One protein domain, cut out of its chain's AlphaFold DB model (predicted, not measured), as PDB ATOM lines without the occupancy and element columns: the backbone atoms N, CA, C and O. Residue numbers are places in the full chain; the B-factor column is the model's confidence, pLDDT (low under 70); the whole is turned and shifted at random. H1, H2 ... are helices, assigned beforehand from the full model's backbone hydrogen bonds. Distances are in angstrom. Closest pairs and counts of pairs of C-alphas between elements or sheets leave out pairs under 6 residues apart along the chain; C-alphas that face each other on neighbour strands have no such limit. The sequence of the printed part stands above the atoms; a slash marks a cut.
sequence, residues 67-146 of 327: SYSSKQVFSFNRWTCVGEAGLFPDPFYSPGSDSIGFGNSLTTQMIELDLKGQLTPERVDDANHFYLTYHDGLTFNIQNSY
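This is residues 67 to 146 of the 327 residues of an uncharacterized protein of Microcystis aeruginosa PCC 7806 (UniProt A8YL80). A long helical hairpin, H2 and H1 side by side and running opposite ways, has the unnamed stretch of residues 67 to 95 over one side of the pair, folded back on itself near residue 77. The printed part has 80 residues, with two named helices in the order H1, H2 and no named strand; its class is all helix. It is compact, with a radius of gyration of the C-alphas of 13.1 A, and a rod spanning 46 by 19 by 15 A.

H2, residues 121 to 146, measures 38.1 A and ends at C-alpha 146 (-25.288, -38.890, 11.059). H1, residues 96 to 115, measures 28.4 A and begins at C-alpha 96 (-13.860, -44.121, 24.241).

H2 touches H1 with residues 124 to 135 alone; the closest C-alphas, of Leu 106 and Ala 127, are 6.7 A apart. This helical hairpin has a shallow tilt of 2 degrees, opposite ways. Every O i to N i+4 pair is within hydrogen-bond range in H1, and 21 of 22 in H2. Residues 74 to 75 pair antiparallel with residues 79 to 80.

The C-alphas farthest apart, of Gly 117 and Tyr 146, are 46.3 A apart. The link from H1 to H2 is tight. The printed part has no cut, and no printed residue is under 70 in pLDDT.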
ATOM      1  N   SER A  67     -24.120 -37.931  25.035       93.56
ATOM      2  CA  SER A  67     -23.033 -37.057  24.585       93.56
ATOM      3  C   SER A  67     -22.908 -35.822  25.478       93.56
ATOM      4  O   SER A  67     -23.852 -35.033  25.575       93.56
ATOM      5  N   TYR A  68     -21.745 -35.619  26.092       94.25
ATOM      6  CA  TYR A  68     -21.444 -34.441  26.908       94.25
ATOM      7  C   TYR A  68     -19.951 -34.112  26.899       94.25
ATOM      8  O   TYR A  68     -19.099 -34.952  26.614       94.25
ATOM      9  N   SER A  69     -19.657 -32.864  27.252       94.81
ATOM     10  CA  SER A  69     -18.307 -32.332  27.437       94.81
ATOM     11  C   SER A  69     -18.241 -31.586  28.776       94.81
ATOM     12  O   SER A  69     -19.258 -31.411  29.458       94.81
ATOM     13  N   SER A  70     -17.047 -31.147  29.159       96.69
ATOM     14  CA  SER A  70     -16.771 -30.455  30.418       96.69
ATOM     15  C   SER A  70     -16.088 -29.115  30.170       96.69
ATOM     16  O   SER A  70     -15.406 -28.919  29.174       96.69
ATOM     17  N   LYS A  71     -16.230 -28.173  31.109       97.06
ATOM     18  CA  LYS A  71     -15.465 -26.911  31.061       97.06
ATOM     19  C   LYS A  71     -14.012 -27.092  31.503       97.06
ATOM     20  O   LYS A  71     -13.151 -26.306  31.125       97.06
ATOM     21  N   GLN A  72     -13.762 -28.097  32.337       98.00
ATOM     22  CA  GLN A  72     -12.456 -28.437  32.879       98.00
ATOM     23  C   GLN A  72     -12.440 -29.924  33.230       98.00
ATOM     24  O   GLN A  72     -13.386 -30.418  33.840       98.00
ATOM     25  N   VAL A  73     -11.366 -30.614  32.861       98.06
ATOM     26  CA  VAL A  73     -11.107 -32.017  33.209       98.06
ATOM     27  C   VAL A  73      -9.799 -32.203  33.971       98.06
ATOM     28  O   VAL A  73      -9.663 -33.195  34.676       98.06
ATOM     29  N   PHE A  74      -8.855 -31.262  33.881       98.50
ATOM     30  CA  PHE A  74      -7.598 -31.295  34.629       98.50
ATOM     31  C   PHE A  74      -7.409 -29.999  35.412       98.50
ATOM     32  O   PHE A  74      -7.755 -28.915  34.938       98.50
ATOM     33  N   SER A  75      -6.868 -30.108  36.625       98.19
ATOM     34  CA  SER A  75      -6.712 -28.971  37.528       98.19
ATOM     35  C   SER A  75      -5.410 -29.019  38.307       98.19
ATOM     36  O   SER A  75      -5.020 -30.055  38.845       98.19
ATOM     37  N   PHE A  76      -4.780 -27.849  38.440       98.00
ATOM     38  CA  PHE A  76      -3.591 -27.670  39.269       98.00
ATOM     39  C   PHE A  76      -3.891 -27.902  40.763       98.00
ATOM     40  O   PHE A  76      -2.993 -28.188  41.547       98.00
ATOM     41  N   ASN A  77      -5.173 -27.908  41.150       97.50
ATOM     42  CA  ASN A  77      -5.640 -28.295  42.484       97.50
ATOM     43  C   ASN A  77      -5.719 -29.824  42.679       97.50
ATOM     44  O   ASN A  77      -6.562 -30.306  43.435       97.50
ATOM     45  N   ARG A  78      -4.843 -30.580  42.002       96.31
ATOM     46  CA  ARG A  78      -4.621 -32.025  42.183       96.31
ATOM     47  C   ARG A  78      -5.855 -32.903  41.966       96.31
ATOM     48  O   ARG A  78      -6.092 -33.848  42.715       96.31
ATOM     49  N   TRP A  79      -6.620 -32.622  40.915       97.94
ATOM     50  CA  TRP A  79      -7.675 -33.523  40.457       97.94
ATOM     51  C   TRP A  79      -7.711 -33.619  38.932       97.94
ATOM     52  O   TRP A  79      -7.386 -32.661  38.223       97.94
ATOM     53  N   THR A  80      -8.115 -34.792  38.443       98.19
ATOM     54  CA  THR A  80      -8.323 -35.078  37.024       98.19
ATOM     55  C   THR A  80      -9.598 -35.901  36.822       98.19
ATOM     56  O   THR A  80      -9.983 -36.697  37.678       98.19
ATOM     57  N   CYS A  81     -10.255 -35.711  35.681       97.69
ATOM     58  CA  CYS A  81     -11.391 -36.494  35.210       97.69
ATOM     59  C   CYS A  81     -11.003 -37.153  33.885       97.69
ATOM     60  O   CYS A  81     -10.643 -36.466  32.930       97.69
ATOM     61  N   VAL A  82     -11.071 -38.481  33.823       94.38
ATOM     62  CA  VAL A  82     -10.647 -39.272  32.659       94.38
ATOM     63  C   VAL A  82     -11.781 -40.146  32.140       94.38
ATOM     64  O   VAL A  82     -12.590 -40.656  32.918       94.38
ATOM     65  N   GLY A  83     -11.839 -40.310  30.817       91.12
ATOM     66  CA  GLY A  83     -12.906 -41.057  30.154       91.12
ATOM     67  C   GLY A  83     -14.287 -40.476  30.464       91.12
ATOM     68  O   GLY A  83     -14.462 -39.257  30.522       91.12
ATOM     69  N   GLU A  84     -15.251 -41.358  30.733       92.81
ATOM     70  CA  GLU A  84     -16.652 -40.987  30.980       92.81
ATOM     71  C   GLU A  84     -16.841 -40.085  32.210       92.81
ATOM     72  O   GLU A  84     -17.837 -39.372  32.301       92.81
ATOM     73  N   ALA A  85     -15.883 -40.038  33.144       94.69
ATOM     74  CA  ALA A  85     -15.957 -39.121  34.282       94.69
ATOM     75  C   ALA A  85     -15.865 -37.639  33.870       94.69
ATOM     76  O   ALA A  85     -16.278 -36.772  34.637       94.69
ATOM     77  N   GLY A  86     -15.304 -37.341  32.692       93.38
ATOM     78  CA  GLY A  86     -15.164 -35.976  32.182       93.38
ATOM     79  C   GLY A  86     -16.012 -35.699  30.945       93.38
ATOM     80  O   GLY A  86     -16.616 -34.631  30.841       93.38
ATOM     81  N   LEU A  87     -16.047 -36.634  29.998       94.69
ATOM     82  CA  LEU A  87     -16.619 -36.398  28.677       94.69
ATOM     83  C   LEU A  87     -16.996 -37.707  27.976       94.69
ATOM     84  O   LEU A  87     -16.405 -38.754  28.230       94.69
ATOM     85  N   PHE A  88     -17.964 -37.640  27.065       94.19
ATOM     86  CA  PHE A  88     -18.345 -38.767  26.217       94.19
ATOM     87  C   PHE A  88     -18.868 -38.245  24.871       94.19
ATOM     88  O   PHE A  88     -19.819 -37.464  24.867       94.19
ATOM     89  N   PRO A  89     -18.234 -38.586  23.731       92.50
ATOM     90  CA  PRO A  89     -18.587 -37.985  22.449       92.50
ATOM     91  C   PRO A  89     -19.801 -38.696  21.848       92.50
ATOM     92  O   PRO A  89     -20.880 -38.118  21.762       92.50
ATOM     93  N   ASP A  90     -19.621 -39.950  21.447       93.56
ATOM     94  CA  ASP A  90     -20.597 -40.847  20.833       93.56
ATOM     95  C   ASP A  90     -19.912 -42.219  20.636       93.56
ATOM     96  O   ASP A  90     -18.682 -42.255  20.511       93.56
ATOM     97  N   PRO A  91     -20.643 -43.350  20.626       92.25
ATOM     98  CA  PRO A  91     -20.039 -44.667  20.399       92.25
ATOM     99  C   PRO A  91     -19.540 -44.901  18.959       92.25
ATOM    100  O   PRO A  91     -18.767 -45.835  18.738       92.25
ATOM    101  N   PHE A  92     -19.939 -44.098  17.964       91.50
ATOM    102  CA  PHE A  92     -19.476 -44.264  16.584       91.50
ATOM    103  C   PHE A  92     -17.962 -44.059  16.448       91.50
ATOM    104  O   PHE A  92     -17.418 -43.072  16.933       91.50
ATOM    105  N   TYR A  93     -17.295 -45.009  15.781       90.38
ATOM    106  CA  TYR A  93     -15.831 -45.194  15.722       90.38
ATOM    107  C   TYR A  93     -15.148 -45.675  17.014       90.38
ATOM    108  O   TYR A  93     -13.922 -45.743  17.059       90.38
ATOM    109  N   SER A  94     -15.902 -46.035  18.057       89.88
ATOM    110  CA  SER A  94     -15.364 -46.529  19.335       89.88
ATOM    111  C   SER A  94     -14.288 -45.637  19.995       89.88
ATOM    112  O   SER A  94     -13.304 -46.157  20.527       89.88
ATOM    113  N   PRO A  95     -14.441 -44.300  20.041       90.94
ATOM    114  CA  PRO A  95     -13.373 -43.398  20.483       90.94
ATOM    115  C   PRO A  95     -13.126 -43.385  22.001       90.94
ATOM    116  O   PRO A  95     -12.227 -42.690  22.487       90.94
ATOM    117  N   GLY A  96     -13.944 -44.102  22.780       89.81
ATOM    118  CA  GLY A  96     -13.860 -44.121  24.241       89.81
ATOM    119  C   GLY A  96     -12.498 -44.604  24.744       89.81
ATOM    120  O   GLY A  96     -11.915 -43.974  25.625       89.81
ATOM    121  N   SER A  97     -11.949 -45.660  24.139       89.81
ATOM    122  CA  SER A  97     -10.640 -46.213  24.517       89.81
ATOM    123  C   SER A  97      -9.500 -45.228  24.272       89.81
ATOM    124  O   SER A  97      -8.661 -45.043  25.152       89.81
ATOM    125  N   ASP A  98      -9.504 -44.541  23.128       90.44
ATOM    126  CA  ASP A  98      -8.515 -43.501  22.823       90.44
ATOM    127  C   ASP A  98      -8.613 -42.352  23.832       90.44
ATOM    128  O   ASP A  98      -7.603 -41.888  24.360       90.44
ATOM    129  N   SER A  99      -9.841 -41.937  24.163       91.94
ATOM    130  CA  SER A  99     -10.103 -40.876  25.143       91.94
ATOM    131  C   SER A  99      -9.606 -41.258  26.541       91.94
ATOM    132  O   SER A  99      -9.011 -40.429  27.234       91.94
ATOM    133  N   ILE A 100      -9.799 -42.509  26.964       94.94
ATOM    134  CA  ILE A 100      -9.249 -43.036  28.221       94.94
ATOM    135  C   ILE A 100      -7.717 -43.070  28.158       94.94
ATOM    136  O   ILE A 100      -7.065 -42.640  29.107       94.94
ATOM    137  N   GLY A 101      -7.142 -43.525  27.041       95.69
ATOM    138  CA  GLY A 101      -5.697 -43.566  26.819       95.69
ATOM    139  C   GLY A 101      -5.050 -42.191  26.972       95.69
ATOM    140  O   GLY A 101      -4.174 -42.017  27.818       95.69
ATOM    141  N   PHE A 102      -5.535 -41.185  26.234       96.19
ATOM    142  CA  PHE A 102      -5.008 -39.819  26.315       96.19
ATOM    143  C   PHE A 102      -5.145 -39.252  27.731       96.19
ATOM    144  O   PHE A 102      -4.190 -38.691  28.272       96.19
ATOM    145  N   GLY A 103      -6.317 -39.434  28.349       96.94
ATOM    146  CA  GLY A 103      -6.599 -38.924  29.688       96.94
ATOM    147  C   GLY A 103      -5.696 -39.535  30.761       96.94
ATOM    148  O   GLY A 103      -5.138 -38.807  31.587       96.94
ATOM    149  N   ASN A 104      -5.507 -40.856  30.732       97.81
ATOM    150  CA  ASN A 104      -4.648 -41.564  31.680       97.81
ATOM    151  C   ASN A 104      -3.178 -41.171  31.506       97.81
ATOM    152  O   ASN A 104      -2.495 -40.918  32.499       97.81
ATOM    153  N   SER A 105      -2.696 -41.071  30.267       97.88
ATOM    154  CA  SER A 105      -1.321 -40.666  29.969       97.88
ATOM    155  C   SER A 105      -1.018 -39.241  30.443       97.88
ATOM    156  O   SER A 105      -0.016 -39.028  31.126       97.88
ATOM    157  N   LEU A 106      -1.903 -38.276  30.160       97.88
ATOM    158  CA  LEU A 106      -1.762 -36.894  30.639       97.88
ATOM    159  C   LEU A 106      -1.826 -36.820  32.169       97.88
ATOM    160  O   LEU A 106      -0.986 -36.175  32.792       97.88
ATOM    161  N   THR A 107      -2.778 -37.529  32.785       98.38
ATOM    162  CA  THR A 107      -2.894 -37.609  34.250       98.38
ATOM    163  C   THR A 107      -1.613 -38.151  34.879       98.38
ATOM    164  O   THR A 107      -1.109 -37.580  35.843       98.38
ATOM    165  N   THR A 108      -1.054 -39.218  34.309       98.38
ATOM    166  CA  THR A 108       0.171 -39.848  34.812       98.38
ATOM    167  C   THR A 108       1.356 -38.891  34.718       98.38
ATOM    168  O   THR A 108       2.050 -38.692  35.712       98.38
ATOM    169  N   GLN A 109       1.538 -38.218  33.575       97.94
ATOM    170  CA  GLN A 109       2.596 -37.221  33.418       97.94
ATOM    171  C   GLN A 109       2.452 -36.072  34.430       97.94
ATOM    172  O   GLN A 109       3.441 -35.648  35.026       97.94
ATOM    173  N   MET A 110       1.231 -35.581  34.666       98.31
ATOM    174  CA  MET A 110       1.004 -34.519  35.650       98.31
ATOM    175  C   MET A 110       1.357 -34.966  37.073       98.31
ATOM    176  O   MET A 110       2.001 -34.208  37.797       98.31
ATOM    177  N   ILE A 111       1.001 -36.196  37.461       98.56
ATOM    178  CA  ILE A 111       1.376 -36.772  38.763       98.56
ATOM    179  C   ILE A 111       2.901 -36.869  38.890       98.56
ATOM    180  O   ILE A 111       3.462 -36.440  39.895       98.56
ATOM    181  N   GLU A 112       3.596 -37.383  37.872       98.38
ATOM    182  CA  GLU A 112       5.060 -37.490  37.889       98.38
ATOM    183  C   GLU A 112       5.751 -36.131  38.027       98.38
ATOM    184  O   GLU A 112       6.757 -36.009  38.730       98.38
ATOM    185  N   LEU A 113       5.226 -35.108  37.352       97.75
ATOM    186  CA  LEU A 113       5.735 -33.746  37.443       97.75
ATOM    187  C   LEU A 113       5.458 -33.122  38.815       97.75
ATOM    188  O   LEU A 113       6.354 -32.479  39.358       97.75
ATOM    189  N   ASP A 114       4.271 -33.323  39.397       98.31
ATOM    190  CA  ASP A 114       3.929 -32.814  40.737       98.31
ATOM    191  C   ASP A 114       4.837 -33.440  41.802       98.31
ATOM    192  O   ASP A 114       5.424 -32.724  42.612       98.31
ATOM    193  N   LEU A 115       5.066 -34.757  41.729       98.50
ATOM    194  CA  LEU A 115       5.974 -35.477  42.632       98.50
ATOM    195  C   LEU A 115       7.425 -34.971  42.558       98.50
ATOM    196  O   LEU A 115       8.153 -35.044  43.547       98.50
ATOM    197  N   LYS A 116       7.849 -34.445  41.404       98.44
ATOM    198  CA  LYS A 116       9.177 -33.839  41.199       98.44
ATOM    199  C   LYS A 116       9.217 -32.338  41.517       98.44
ATOM    200  O   LYS A 116      10.282 -31.737  41.398       98.44
ATOM    201  N   GLY A 117       8.088 -31.718  41.874       97.94
ATOM    202  CA  GLY A 117       7.976 -30.265  42.047       97.94
ATOM    203  C   GLY A 117       8.128 -29.474  40.739       97.94
ATOM    204  O   GLY A 117       8.558 -28.325  40.764       97.94
ATOM    205  N   GLN A 118       7.827 -30.100  39.596       97.88
ATOM    206  CA  GLN A 118       8.001 -29.559  38.240       97.88
ATOM    207  C   GLN A 118       6.674 -29.316  37.502       97.88
ATOM    208  O   GLN A 118       6.688 -28.879  36.348       97.88
ATOM    209  N   LEU A 119       5.527 -29.634  38.113       97.94
ATOM    210  CA  LEU A 119       4.224 -29.326  37.528       97.94
ATOM    211  C   LEU A 119       3.972 -27.820  37.622       97.94
ATOM    212  O   LEU A 119       4.147 -27.225  38.683       97.94
ATOM    213  N   THR A 120       3.524 -27.217  36.524       97.81
ATOM    214  CA  THR A 120       3.138 -25.802  36.482       97.81
ATOM    215  C   THR A 120       1.674 -25.668  36.060       97.81
ATOM    216  O   THR A 120       1.164 -26.569  35.379       97.81
ATOM    217  N   PRO A 121       0.980 -24.576  36.433       98.19
ATOM    218  CA  PRO A 121      -0.385 -24.315  35.978       98.19
ATOM    219  C   PRO A 121      -0.520 -24.354  34.451       98.19
ATOM    220  O   PRO A 121      -1.450 -24.963  33.935       98.19
ATOM    221  N   GLU A 122       0.461 -23.818  33.723       97.12
ATOM    222  CA  GLU A 122       0.445 -23.749  32.258       97.12
ATOM    223  C   GLU A 122       0.468 -25.140  31.614       97.12
ATOM    224  O   GLU A 122      -0.193 -25.364  30.602       97.12
ATOM    225  N   ARG A 123       1.196 -26.099  32.206       95.62
ATOM    226  CA  ARG A 123       1.201 -27.493  31.730       95.62
ATOM    227  C   ARG A 123      -0.151 -28.169  31.931       95.62
ATOM    228  O   ARG A 123      -0.577 -28.938  31.073       95.62
ATOM    229  N   VAL A 124      -0.822 -27.884  33.047       98.12
ATOM    230  CA  VAL A 124      -2.170 -28.405  33.300       98.12
ATOM    231  C   VAL A 124      -3.179 -27.781  32.338       98.12
ATOM    232  O   VAL A 124      -4.008 -28.501  31.781       98.12
ATOM    233  N   ASP A 125      -3.085 -26.473  32.099       97.62
ATOM    234  CA  ASP A 125      -3.974 -25.759  31.182       97.62
ATOM    235  C   ASP A 125      -3.799 -26.230  29.731       97.62
ATOM    236  O   ASP A 125      -4.798 -26.467  29.050       97.62
ATOM    237  N   ASP A 126      -2.562 -26.454  29.265       95.50
ATOM    238  CA  ASP A 126      -2.298 -27.020  27.933       95.50
ATOM    239  C   ASP A 126      -2.857 -28.445  27.790       95.50
ATOM    240  O   ASP A 126      -3.513 -28.758  26.793       95.50
ATOM    241  N   ALA A 127      -2.669 -29.301  28.802       96.75
ATOM    242  CA  ALA A 127      -3.247 -30.644  28.820       96.75
ATOM    243  C   ALA A 127      -4.784 -30.604  28.795       96.75
ATOM    244  O   ALA A 127      -5.416 -31.352  28.043       96.75
ATOM    245  N   ASN A 128      -5.390 -29.714  29.591       97.88
ATOM    246  CA  ASN A 128      -6.840 -29.543  29.671       97.88
ATOM    247  C   ASN A 128      -7.400 -29.053  28.333       97.88
ATOM    248  O   ASN A 128      -8.367 -29.613  27.818       97.88
ATOM    249  N   HIS A 129      -6.765 -28.040  27.743       96.44
ATOM    250  CA  HIS A 129      -7.174 -27.482  26.464       96.44
ATOM    251  C   HIS A 129      -7.037 -28.497  25.327       96.44
ATOM    252  O   HIS A 129      -7.961 -28.635  24.525       96.44
ATOM    253  N   PHE A 130      -5.929 -29.242  25.275       94.69
ATOM    254  CA  PHE A 130      -5.737 -30.312  24.299       94.69
ATOM    255  C   PHE A 130      -6.842 -31.370  24.397       94.69
ATOM    256  O   PHE A 130      -7.468 -31.684  23.384       94.69
ATOM    257  N   TYR A 131      -7.103 -31.891  25.599       95.94
ATOM    258  CA  TYR A 131      -8.058 -32.983  25.790       95.94
ATOM    259  C   TYR A 131      -9.491 -32.574  25.429       95.94
ATOM    260  O   TYR A 131     -10.172 -33.300  24.705       95.94
ATOM    261  N   LEU A 132      -9.917 -31.381  25.861       97.12
ATOM    262  CA  LEU A 132     -11.232 -30.831  25.518       97.12
ATOM    263  C   LEU A 132     -11.353 -30.546  24.017       97.12
ATOM    264  O   LEU A 132     -12.316 -30.972  23.392       97.12
ATOM    265  N   THR A 133     -10.352 -29.899  23.410       94.00
ATOM    266  CA  THR A 133     -10.383 -29.559  21.976       94.00
ATOM    267  C   THR A 133     -10.416 -30.809  21.097       94.00
ATOM    268  O   THR A 133     -11.154 -30.855  20.111       94.00
ATOM    269  N   TYR A 134      -9.639 -31.837  21.451       92.50
ATOM    270  CA  TYR A 134      -9.666 -33.126  20.763       92.50
ATOM    271  C   TYR A 134     -11.064 -33.755  20.822       92.50
ATOM    272  O   TYR A 134     -11.605 -34.169  19.795       92.50
ATOM    273  N   HIS A 135     -11.661 -33.789  22.015       94.06
ATOM    274  CA  HIS A 135     -12.971 -34.390  22.229       94.06
ATOM    275  C   HIS A 135     -14.107 -33.630  21.539       94.06
ATOM    276  O   HIS A 135     -14.945 -34.249  20.881       94.06
ATOM    277  N   ASP A 136     -14.116 -32.301  21.621       94.00
ATOM    278  CA  ASP A 136     -15.132 -31.471  20.975       94.00
ATOM    279  C   ASP A 136     -15.053 -31.611  19.444       94.00
ATOM    280  O   ASP A 136     -16.076 -31.772  18.771       94.00
ATOM    281  N   GLY A 137     -13.836 -31.638  18.883       92.31
ATOM    282  CA  GLY A 137     -13.613 -31.866  17.453       92.31
ATOM    283  C   GLY A 137     -14.070 -33.253  16.990       92.31
ATOM    284  O   GLY A 137     -14.729 -33.384  15.956       92.31
ATOM    285  N   LEU A 138     -13.776 -34.289  17.778       92.44
ATOM    286  CA  LEU A 138     -14.241 -35.652  17.530       92.44
ATOM    287  C   LEU A 138     -15.774 -35.748  17.594       92.44
ATOM    288  O   LEU A 138     -16.390 -36.324  16.696       92.44
ATOM    289  N   THR A 139     -16.388 -35.156  18.621       93.94
ATOM    290  CA  THR A 139     -17.848 -35.104  18.787       93.94
ATOM    291  C   THR A 139     -18.496 -34.447  17.573       93.94
ATOM    292  O   THR A 139     -19.427 -35.001  16.990       93.94
ATOM    293  N   PHE A 140     -17.964 -33.303  17.135       91.88
ATOM    294  CA  PHE A 140     -18.437 -32.614  15.940       91.88
ATOM    295  C   PHE A 140     -18.307 -33.479  14.678       91.88
ATOM    296  O   PHE A 140     -19.236 -33.520  13.866       91.88
ATOM    297  N   ASN A 141     -17.189 -34.189  14.498       92.56
ATOM    298  CA  ASN A 141     -17.009 -35.076  13.348       92.56
ATOM    299  C   ASN A 141     -18.048 -36.210  13.335       92.56
ATOM    300  O   ASN A 141     -18.739 -36.413  12.334       92.56
ATOM    301  N   ILE A 142     -18.206 -36.909  14.463       92.88
ATOM    302  CA  ILE A 142     -19.153 -38.020  14.587       92.88
ATOM    303  C   ILE A 142     -20.588 -37.547  14.360       92.88
ATOM    304  O   ILE A 142     -21.320 -38.137  13.566       92.88
ATOM    305  N   GLN A 143     -20.995 -36.451  15.002       90.94
ATOM    306  CA  GLN A 143     -22.355 -35.932  14.864       90.94
ATOM    307  C   GLN A 143     -22.677 -35.514  13.422       90.94
ATOM    308  O   GLN A 143     -23.813 -35.675  12.965       90.94
ATOM    309  N   ASN A 144     -21.677 -35.050  12.667       89.81
ATOM    310  CA  ASN A 144     -21.831 -34.774  11.242       89.81
ATOM    311  C   ASN A 144     -22.017 -36.035  10.392       89.81
ATOM    312  O   ASN A 144     -22.739 -35.962   9.394       89.81
ATOM    313  N   SER A 145     -21.429 -37.173  10.780       91.88
ATOM    314  CA  SER A 145     -21.613 -38.453  10.081       91.88
ATOM    315  C   SER A 145     -23.071 -38.888  10.041       91.88
ATOM    316  O   SER A 145     -23.497 -39.460   9.041       91.88
ATOM    317  N   TYR A 146     -23.864 -38.563  11.066       91.50
ATOM    318  CA  TYR A 146     -25.288 -38.890  11.059       91.50
ATOM    319  C   TYR A 146     -26.017 -38.265   9.870       91.50
ATOM    320  O   TYR A 146     -26.898 -38.905   9.332       91.50
TER     321      TYR A 146